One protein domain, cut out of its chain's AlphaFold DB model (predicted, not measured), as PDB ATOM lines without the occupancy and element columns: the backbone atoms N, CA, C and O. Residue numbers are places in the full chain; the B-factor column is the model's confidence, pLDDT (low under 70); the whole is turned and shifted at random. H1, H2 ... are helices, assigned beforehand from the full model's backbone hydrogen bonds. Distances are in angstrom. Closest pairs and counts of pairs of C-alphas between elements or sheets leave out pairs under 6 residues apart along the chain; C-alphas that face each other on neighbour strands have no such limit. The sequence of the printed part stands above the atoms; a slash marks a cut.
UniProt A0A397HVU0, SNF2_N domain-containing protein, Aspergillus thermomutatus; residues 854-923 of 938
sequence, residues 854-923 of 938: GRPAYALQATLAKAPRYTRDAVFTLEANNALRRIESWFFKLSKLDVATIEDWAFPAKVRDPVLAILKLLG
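This is residues 854 to 923 of the 938 residues of the protein "SNF2_N domain-containing protein" of Aspergillus thermomutatus (UniProt A0A397HVU0). H3 and H4 form a helical hairpin and H1 crosses H3, with short H2 and the loop of residues 892 to 908 at opposite ends. The printed part has 70 residues with four named helices, H1 to H4 in order, class all helix. It is compact, radius of gyration of the C-alphas 11.2 A, spanning 33 by 21 by 18 A.

Start at H1, residues 854 to 864, which touches H3, residues 878 to 891, at a steep tilt of 51 degrees, with C-alphas Pro 856 and Glu 888 closest. H2, residues 872 to 876, only just touches H1, with 3 C-alpha pairs within 8 A. H4, residues 909 to 921, makes a hairpin with H3 at 31 degrees, C-alphas Ala 883 and Pro 914 closest. O i to N i+4 pairs are within hydrogen-bond range throughout H1 and H3, 7 of 9 in H4, 0 of 1 in H2, against 2 of 2 O i to N i+3.

Find C-alpha 854 at (133.032, -14.170, 113.619); H3 runs 19.8 A, and H4 18.0 A to C-alpha 921 at (134.765, -11.328, 137.269).

The printed part has no cut, the H3 to H4 link is long, and pLDDT is under 70 at residues 895 to 896 and 898 to 899.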
ATOM      1  N   GLY A 854     132.394 -15.173 112.754       82.81
ATOM      2  CA  GLY A 854     133.032 -14.170 113.619       82.81
ATOM      3  C   GLY A 854     132.051 -13.350 114.470       82.81
ATOM      4  O   GLY A 854     132.465 -12.683 115.418       82.81
ATOM      5  N   ARG A 855     130.741 -13.371 114.164       86.75
ATOM      6  CA  ARG A 855     129.754 -12.480 114.805       86.75
ATOM      7  C   ARG A 855     129.539 -12.765 116.301       86.75
ATOM      8  O   ARG A 855     129.560 -11.795 117.057       86.75
ATOM      9  N   PRO A 856     129.366 -14.022 116.767       92.38
ATOM     10  CA  PRO A 856     129.289 -14.335 118.197       92.38
ATOM     11  C   PRO A 856     130.530 -13.890 118.978       92.38
ATOM     12  O   PRO A 856     130.390 -13.239 120.013       92.38
ATOM     13  N   ALA A 857     131.726 -14.177 118.454       91.56
ATOM     14  CA  ALA A 857     132.996 -13.815 119.079       91.56
ATOM     15  C   ALA A 857     133.171 -12.292 119.179       91.56
ATOM     16  O   ALA A 857     133.442 -11.773 120.262       91.56
ATOM     17  N   TYR A 858     132.919 -11.562 118.087       90.75
ATOM     18  CA  TYR A 858     132.995 -10.101 118.067       90.75
ATOM     19  C   TYR A 858     131.964  -9.452 119.002       90.75
ATOM     20  O   TYR A 858     132.300  -8.554 119.770       90.75
ATOM     21  N   ALA A 859     130.712  -9.921 118.994       92.38
ATOM     22  CA  ALA A 859     129.660  -9.368 119.843       92.38
ATOM     23  C   ALA A 859     129.887  -9.676 121.340       92.38
ATOM     24  O   ALA A 859     129.561  -8.841 122.191       92.38
ATOM     25  N   LEU A 860     130.477 -10.836 121.670       95.00
ATOM     26  CA  LEU A 860     130.952 -11.155 123.020       95.00
ATOM     27  C   LEU A 860     132.114 -10.238 123.413       95.00
ATOM     28  O   LEU A 860     132.030  -9.585 124.449       95.00
ATOM     29  N   GLN A 861     133.153 -10.119 122.580       95.12
ATOM     30  CA  GLN A 861     134.303  -9.247 122.831       95.12
ATOM     31  C   GLN A 861     133.879  -7.786 123.035       95.12
ATOM     32  O   GLN A 861     134.287  -7.166 124.012       95.12
ATOM     33  N   ALA A 862     133.016  -7.251 122.168       93.88
ATOM     34  CA  ALA A 862     132.483  -5.892 122.264       93.88
ATOM     35  C   ALA A 862     131.637  -5.661 123.529       93.88
ATOM     36  O   ALA A 862     131.509  -4.526 123.984       93.88
ATOM     37  N   THR A 863     131.071  -6.726 124.103       95.56
ATOM     38  CA  THR A 863     130.356  -6.670 125.383       95.56
ATOM     39  C   THR A 863     131.343  -6.726 126.544       95.56
ATOM     40  O   THR A 863     131.354  -5.815 127.363       95.56
ATOM     41  N   LEU A 864     132.256  -7.706 126.570       96.19
ATOM     42  CA  LEU A 864     133.304  -7.795 127.593       96.19
ATOM     43  C   LEU A 864     134.149  -6.511 127.666       96.19
ATOM     44  O   LEU A 864     134.483  -6.075 128.763       96.19
ATOM     45  N   ALA A 865     134.416  -5.858 126.530       95.81
ATOM     46  CA  ALA A 865     135.166  -4.605 126.436       95.81
ATOM     47  C   ALA A 865     134.526  -3.403 127.158       95.81
ATOM     48  O   ALA A 865     135.221  -2.423 127.422       95.81
ATOM     49  N   LYS A 866     133.232  -3.462 127.506       95.56
ATOM     50  CA  LYS A 866     132.563  -2.435 128.327       95.56
ATOM     51  C   LYS A 866     132.800  -2.637 129.832       95.56
ATOM     52  O   LYS A 866     132.411  -1.782 130.628       95.56
ATOM     53  N   ALA A 867     133.380  -3.764 130.258       96.69
ATOM     54  CA  ALA A 867     133.574  -4.072 131.674       96.69
ATOM     55  C   ALA A 867     134.771  -3.301 132.273       96.69
ATOM     56  O   ALA A 867     135.834  -3.258 131.648       96.69
ATOM     57  N   PRO A 868     134.667  -2.742 133.500       96.44
ATOM     58  CA  PRO A 868     135.700  -1.868 134.074       96.44
ATOM     59  C   PRO A 868     137.102  -2.478 134.211       96.44
ATOM     60  O   PRO A 868     138.076  -1.735 134.309       96.44
ATOM     61  N   ARG A 869     137.218  -3.812 134.260       96.75
ATOM     62  CA  ARG A 869     138.497  -4.540 134.364       96.75
ATOM     63  C   ARG A 869     138.814  -5.389 133.132       96.75
ATOM     64  O   ARG A 869     139.569  -6.352 133.240       96.75
ATOM     65  N   TYR A 870     138.226  -5.079 131.979       96.75
ATOM     66  CA  TYR A 870     138.529  -5.792 130.744       96.75
ATOM     67  C   TYR A 870     140.001  -5.639 130.335       96.75
ATOM     68  O   TYR A 870     140.532  -4.533 130.234       96.75
ATOM     69  N   THR A 871     140.636  -6.766 130.029       95.94
ATOM     70  CA  THR A 871     141.913  -6.856 129.315       95.94
ATOM     71  C   THR A 871     141.691  -7.646 128.027       95.94
ATOM     72  O   THR A 871     140.715  -8.385 127.916       95.94
ATOM     73  N   ARG A 872     142.596  -7.544 127.042       89.56
ATOM     74  CA  ARG A 872     142.506  -8.389 125.832       89.56
ATOM     75  C   ARG A 872     142.528  -9.882 126.179       89.56
ATOM     76  O   ARG A 872     141.780 -10.653 125.588       89.56
ATOM     77  N   ASP A 873     143.295 -10.243 127.204       90.75
ATOM     78  CA  ASP A 873     143.430 -11.609 127.714       90.75
ATOM     79  C   ASP A 873     142.113 -12.173 128.279       90.75
ATOM     80  O   ASP A 873     141.926 -13.387 128.310       90.75
ATOM     81  N   ALA A 874     141.163 -11.314 128.674       91.75
ATOM     82  CA  ALA A 874     139.867 -11.737 129.205       91.75
ATOM     83  C   ALA A 874     139.054 -12.583 128.209       91.75
ATOM     84  O   ALA A 874     138.315 -13.473 128.635       91.75
ATOM     85  N   VAL A 875     139.206 -12.342 126.900       92.31
ATOM     86  CA  VAL A 875     138.532 -13.110 125.833       92.31
ATOM     87  C   VAL A 875     139.052 -14.548 125.755       92.31
ATOM     88  O   VAL A 875     138.288 -15.451 125.437       92.31
ATOM     89  N   PHE A 876     140.318 -14.775 126.114       88.25
ATOM     90  CA  PHE A 876     140.972 -16.088 126.062       88.25
ATOM     91  C   PHE A 876     140.839 -16.886 127.373       88.25
ATOM     92  O   PHE A 876     141.420 -17.962 127.516       88.25
ATOM     93  N   THR A 877     140.071 -16.384 128.347       93.06
ATOM     94  CA  THR A 877     139.778 -17.125 129.584       93.06
ATOM     95  C   THR A 877     138.920 -18.361 129.306       93.06
ATOM     96  O   THR A 877     138.103 -18.391 128.382       93.06
ATOM     97  N   LEU A 878     139.070 -19.399 130.136       88.69
ATOM     98  CA  LEU A 878     138.270 -20.623 130.027       88.69
ATOM     99  C   LEU A 878     136.769 -20.320 130.167       88.69
ATOM    100  O   LEU A 878     135.932 -20.939 129.512       88.69
ATOM    101  N   GLU A 879     136.426 -19.348 131.003       92.31
ATOM    102  CA  GLU A 879     135.077 -18.843 131.206       92.31
ATOM    103  C   GLU A 879     134.541 -18.171 129.931       92.31
ATOM    104  O   GLU A 879     133.445 -18.523 129.490       92.31
ATOM    105  N   ALA A 880     135.319 -17.283 129.295       93.06
ATOM    106  CA  ALA A 880     134.953 -16.635 128.030       93.06
ATOM    107  C   ALA A 880     134.755 -17.635 126.886       93.06
ATOM    108  O   ALA A 880     133.719 -17.586 126.221       93.06
ATOM    109  N   ASN A 881     135.653 -18.609 126.734       91.00
ATOM    110  CA  ASN A 881     135.503 -19.694 125.760       91.00
ATOM    111  C   ASN A 881     134.244 -20.544 126.023       91.00
ATOM    112  O   ASN A 881     133.510 -20.896 125.096       91.00
ATOM    113  N   ASN A 882     133.930 -20.834 127.290       91.62
ATOM    114  CA  ASN A 882     132.699 -21.539 127.655       91.62
ATOM    115  C   ASN A 882     131.431 -20.718 127.364       91.62
ATOM    116  O   ASN A 882     130.418 -21.293 126.962       91.62
ATOM    117  N   ALA A 883     131.462 -19.396 127.551       94.31
ATOM    118  CA  ALA A 883     130.351 -18.525 127.179       94.31
ATOM    119  C   ALA A 883     130.191 -18.428 125.655       94.31
ATOM    120  O   ALA A 883     129.073 -18.573 125.164       94.31
ATOM    121  N   LEU A 884     131.290 -18.272 124.910       95.06
ATOM    122  CA  LEU A 884     131.292 -18.198 123.449       95.06
ATOM    123  C   LEU A 884     130.624 -19.428 122.819       95.06
ATOM    124  O   LEU A 884     129.621 -19.276 122.124       95.06
ATOM    125  N   ARG A 885     131.043 -20.641 123.207       91.12
ATOM    126  CA  ARG A 885     130.429 -21.906 122.750       91.12
ATOM    127  C   ARG A 885     128.918 -21.980 123.006       91.12
ATOM    128  O   ARG A 885     128.163 -22.569 122.228       91.12
ATOM    129  N   ARG A 886     128.434 -21.398 124.113       93.75
ATOM    130  CA  ARG A 886     126.994 -21.338 124.439       93.75
ATOM    131  C   ARG A 886     126.261 -20.320 123.570       93.75
ATOM    132  O   ARG A 886     125.145 -20.611 123.140       93.75
ATOM    133  N   ILE A 887     126.880 -19.170 123.305       94.06
ATOM    134  CA  ILE A 887     126.355 -18.130 122.415       94.06
ATOM    135  C   ILE A 887     126.275 -18.665 120.984       94.06
ATOM    136  O   ILE A 887     125.213 -18.572 120.381       94.06
ATOM    137  N   GLU A 888     127.328 -19.294 120.461       92.94
ATOM    138  CA  GLU A 888     127.380 -19.888 119.116       92.94
ATOM    139  C   GLU A 888     126.320 -20.976 118.932       92.94
ATOM    140  O   GLU A 888     125.498 -20.904 118.016       92.94
ATOM    141  N   SER A 889     126.253 -21.940 119.860       90.75
ATOM    142  CA  SER A 889     125.257 -23.022 119.821       90.75
ATOM    143  C   SER A 889     123.806 -22.521 119.885       90.75
ATOM    144  O   SER A 889     122.884 -23.256 119.521       90.75
ATOM    145  N   TRP A 890     123.575 -21.299 120.368       93.50
ATOM    146  CA  TRP A 890     122.271 -20.636 120.350       93.50
ATOM    147  C   TRP A 890     122.071 -19.789 119.086       93.50
ATOM    148  O   TRP A 890     121.039 -19.916 118.428       93.50
ATOM    149  N   PHE A 891     123.072 -18.998 118.702       90.81
ATOM    150  CA  PHE A 891     123.065 -18.108 117.544       90.81
ATOM    151  C   PHE A 891     122.828 -18.882 116.246       90.81
ATOM    152  O   PHE A 891     121.908 -18.556 115.504       90.81
ATOM    153  N   PHE A 892     123.551 -19.984 116.013       86.50
ATOM    154  CA  PHE A 892     123.379 -20.803 114.804       86.50
ATOM    155  C   PHE A 892     122.053 -21.581 114.745       86.50
ATOM    156  O   PHE A 892     121.705 -22.116 113.693       86.50
ATOM    157  N   LYS A 893     121.273 -21.624 115.836       87.06
ATOM    158  CA  LYS A 893     119.897 -22.157 115.826       87.06
ATOM    159  C   LYS A 893     118.855 -21.104 115.434       87.06
ATOM    160  O   LYS A 893     117.710 -21.467 115.164       87.06
ATOM    161  N   LEU A 894     119.222 -19.822 115.395       81.44
ATOM    162  CA  LEU A 894     118.337 -18.714 115.053       81.44
ATOM    163  C   LEU A 894     118.711 -18.146 113.685       81.44
ATOM    164  O   LEU A 894     119.806 -17.645 113.463       81.44
ATOM    165  N   SER A 895     117.774 -18.196 112.741       54.22
ATOM    166  CA  SER A 895     118.067 -17.905 111.334       54.22
ATOM    167  C   SER A 895     118.260 -16.419 110.998       54.22
ATOM    168  O   SER A 895     118.634 -16.118 109.863       54.22
ATOM    169  N   LYS A 896     117.987 -15.489 111.932       65.75
ATOM    170  CA  LYS A 896     118.105 -14.028 111.739       65.75
ATOM    171  C   LYS A 896     118.379 -13.284 113.056       65.75
ATOM    172  O   LYS A 896     117.458 -13.086 113.843       65.75
ATOM    173  N   LEU A 897     119.610 -12.808 113.248       73.25
ATOM    174  CA  LEU A 897     119.994 -11.814 114.260       73.25
ATOM    175  C   LEU A 897     120.958 -10.805 113.620       73.25
ATOM    176  O   LEU A 897     121.913 -11.202 112.954       73.25
ATOM    177  N   ASP A 898     120.687  -9.513 113.810       63.75
ATOM    178  CA  ASP A 898     121.369  -8.411 113.108       63.75
ATOM    179  C   ASP A 898     121.742  -7.266 114.072       63.75
ATOM    180  O   ASP A 898     121.572  -6.087 113.774       63.75
ATOM    181  N   VAL A 899     122.187  -7.625 115.283       67.06
ATOM    182  CA  VAL A 899     122.485  -6.682 116.377       67.06
ATOM    183  C   VAL A 899     123.956  -6.757 116.780       67.06
ATOM    184  O   VAL A 899     124.512  -7.848 116.899       67.06
ATOM    185  N   ALA A 900     124.575  -5.594 116.997       70.06
ATOM    186  CA  ALA A 900     126.028  -5.441 117.109       70.06
ATOM    187  C   ALA A 900     126.643  -5.890 118.449       70.06
ATOM    188  O   ALA A 900     127.852  -6.105 118.511       70.06
ATOM    189  N   THR A 901     125.851  -6.030 119.518       78.88
ATOM    190  CA  THR A 901     126.322  -6.532 120.822       78.88
ATOM    191  C   THR A 901     125.375  -7.586 121.375       78.88
ATOM    192  O   THR A 901     124.189  -7.583 121.046       78.88
ATOM    193  N   ILE A 902     125.886  -8.485 122.222       87.06
ATOM    194  CA  ILE A 902     125.073  -9.566 122.793       87.06
ATOM    195  C   ILE A 902     124.144  -9.109 123.932       87.06
ATOM    196  O   ILE A 902     123.327  -9.899 124.394       87.06
ATOM    197  N   GLU A 903     124.229  -7.853 124.386       83.44
ATOM    198  CA  GLU A 903     123.319  -7.300 125.407       83.44
ATOM    199  C   GLU A 903     121.869  -7.181 124.917       83.44
ATOM    200  O   GLU A 903     120.939  -7.257 125.718       83.44
ATOM    201  N   ASP A 904     121.684  -7.028 123.605       82.88
ATOM    202  CA  ASP A 904     120.378  -6.914 122.949       82.88
ATOM    203  C   ASP A 904     119.796  -8.287 122.549       82.88
ATOM    204  O   ASP A 904     118.715  -8.371 121.961       82.88
ATOM    205  N   TRP A 905     120.523  -9.381 122.803       90.25
ATOM    206  CA  TRP A 905     120.133 -10.725 122.382       90.25
ATOM    207  C   TRP A 905     119.280 -11.389 123.471       90.25
ATOM    208  O   TRP A 905     119.680 -11.489 124.630       90.25
ATOM    209  N   ALA A 906     118.097 -11.883 123.092       88.50
ATOM    210  CA  ALA A 906     117.139 -12.522 123.999       88.50
ATOM    211  C   ALA A 906     117.582 -13.940 124.425       88.50
ATOM    212  O   ALA A 906     116.977 -14.948 124.049       88.50
ATOM    213  N   PHE A 907     118.675 -14.028 125.182       90.12
ATOM    214  CA  PHE A 907     119.248 -15.296 125.618       90.12
ATOM    215  C   PHE A 907     118.368 -16.038 126.633       90.12
ATOM    216  O   PHE A 907     117.909 -15.442 127.609       90.12
ATOM    217  N   PRO A 908     118.238 -17.373 126.520       92.31
ATOM    218  CA  PRO A 908     117.809 -18.193 127.645       92.31
ATOM    219  C   PRO A 908     118.888 -18.177 128.740       92.31
ATOM    220  O   PRO A 908     120.081 -18.107 128.435       92.31
ATOM    221  N   ALA A 909     118.490 -18.348 130.007       92.00
ATOM    222  CA  ALA A 909     119.399 -18.356 131.167       92.00
ATOM    223  C   ALA A 909     120.664 -19.218 130.952       92.00
ATOM    224  O   ALA A 909     121.778 -18.755 131.157       92.00
ATOM    225  N   LYS A 910     120.515 -20.413 130.355       94.12
ATOM    226  CA  LYS A 910     121.623 -21.336 130.014       94.12
ATOM    227  C   LYS A 910     122.747 -20.746 129.136       94.12
ATOM    228  O   LYS A 910     123.815 -21.351 129.061       94.12
ATOM    229  N   VAL A 911     122.498 -19.637 128.437       94.56
ATOM    230  CA  VAL A 911     123.483 -18.900 127.623       94.56
ATOM    231  C   VAL A 911     123.877 -17.582 128.298       94.56
ATOM    232  O   VAL A 911     125.035 -17.185 128.226       94.56
ATOM    233  N   ARG A 912     122.943 -16.939 129.012       94.75
ATOM    234  CA  ARG A 912     123.177 -15.697 129.762       94.75
ATOM    235  C   ARG A 912     124.073 -15.888 130.989       94.75
ATOM    236  O   ARG A 912     124.941 -15.053 131.228       94.75
ATOM    237  N   ASP A 913     123.886 -16.960 131.757       95.06
ATOM    238  CA  ASP A 913     124.560 -17.159 133.049       95.06
ATOM    239  C   ASP A 913     126.099 -17.243 132.932       95.06
ATOM    240  O   ASP A 913     126.777 -16.590 133.732       95.06
ATOM    241  N   PRO A 914     126.691 -17.941 131.934       96.25
ATOM    242  CA  PRO A 914     128.137 -17.903 131.694       96.25
ATOM    243  C   PRO A 914     128.667 -16.498 131.373       96.25
ATOM    244  O   PRO A 914     129.699 -16.099 131.907       96.25
ATOM    245  N   VAL A 915     127.943 -15.718 130.558       96.12
ATOM    246  CA  VAL A 915     128.323 -14.330 130.233       96.12
ATOM    247  C   VAL A 915     128.275 -13.456 131.485       96.12
ATOM    248  O   VAL A 915     129.223 -12.729 131.778       96.12
ATOM    249  N   LEU A 916     127.208 -13.583 132.277       96.38
ATOM    250  CA  LEU A 916     127.042 -12.873 133.543       96.38
ATOM    251  C   LEU A 916     128.158 -13.208 134.548       96.38
ATOM    252  O   LEU A 916     128.577 -12.334 135.309       96.38
ATOM    253  N   ALA A 917     128.648 -14.452 134.564       95.75
ATOM    254  CA  ALA A 917     129.760 -14.864 135.416       95.75
ATOM    255  C   ALA A 917     131.068 -14.145 135.040       95.75
ATOM    256  O   ALA A 917     131.720 -13.585 135.922       95.75
ATOM    257  N   ILE A 918     131.413 -14.077 133.748       96.62
ATOM    258  CA  ILE A 918     132.607 -13.352 133.274       96.62
ATOM    259  C   ILE A 918     132.472 -11.855 133.548       96.62
ATOM    260  O   ILE A 918     133.394 -11.242 134.074       96.62
ATOM    261  N   LEU A 919     131.310 -11.265 133.251       97.19
ATOM    262  CA  LEU A 919     131.058  -9.848 133.510       97.19
ATOM    263  C   LEU A 919     131.278  -9.508 134.994       97.19
ATOM    264  O   LEU A 919     131.987  -8.552 135.302       97.19
ATOM    265  N   LYS A 920     130.787 -10.341 135.922       96.50
ATOM    266  CA  LYS A 920     131.064 -10.190 137.363       96.50
ATOM    267  C   LYS A 920     132.559 -10.292 137.700       96.50
ATOM    268  O   LYS A 920     133.038  -9.497 138.507       96.50
ATOM    269  N   LEU A 921     133.305 -11.218 137.087       96.31
ATOM    270  CA  LEU A 921     134.765 -11.328 137.269       96.31
ATOM    271  C   LEU A 921     135.506 -10.071 136.774       96.31
ATOM    272  O   LEU A 921     136.427  -9.596 137.439       96.31
ATOM    273  N   LEU A 922     135.052  -9.476 135.667       97.12
ATOM    274  CA  LEU A 922     135.573  -8.220 135.112       97.12
ATOM    275  C   LEU A 922     135.037  -6.957 135.820       97.12
ATOM    276  O   LEU A 922     135.277  -5.836 135.363       97.12
ATOM    277  N   GLY A 923     134.336  -7.111 136.948       96.81
ATOM    278  CA  GLY A 923     133.825  -6.001 137.754       96.81
ATOM    279  C   GLY A 923     132.671  -5.224 137.115       96.81
ATOM    280  O   GLY A 923     132.437  -4.082 137.504       96.81
TER     281      GLY A 923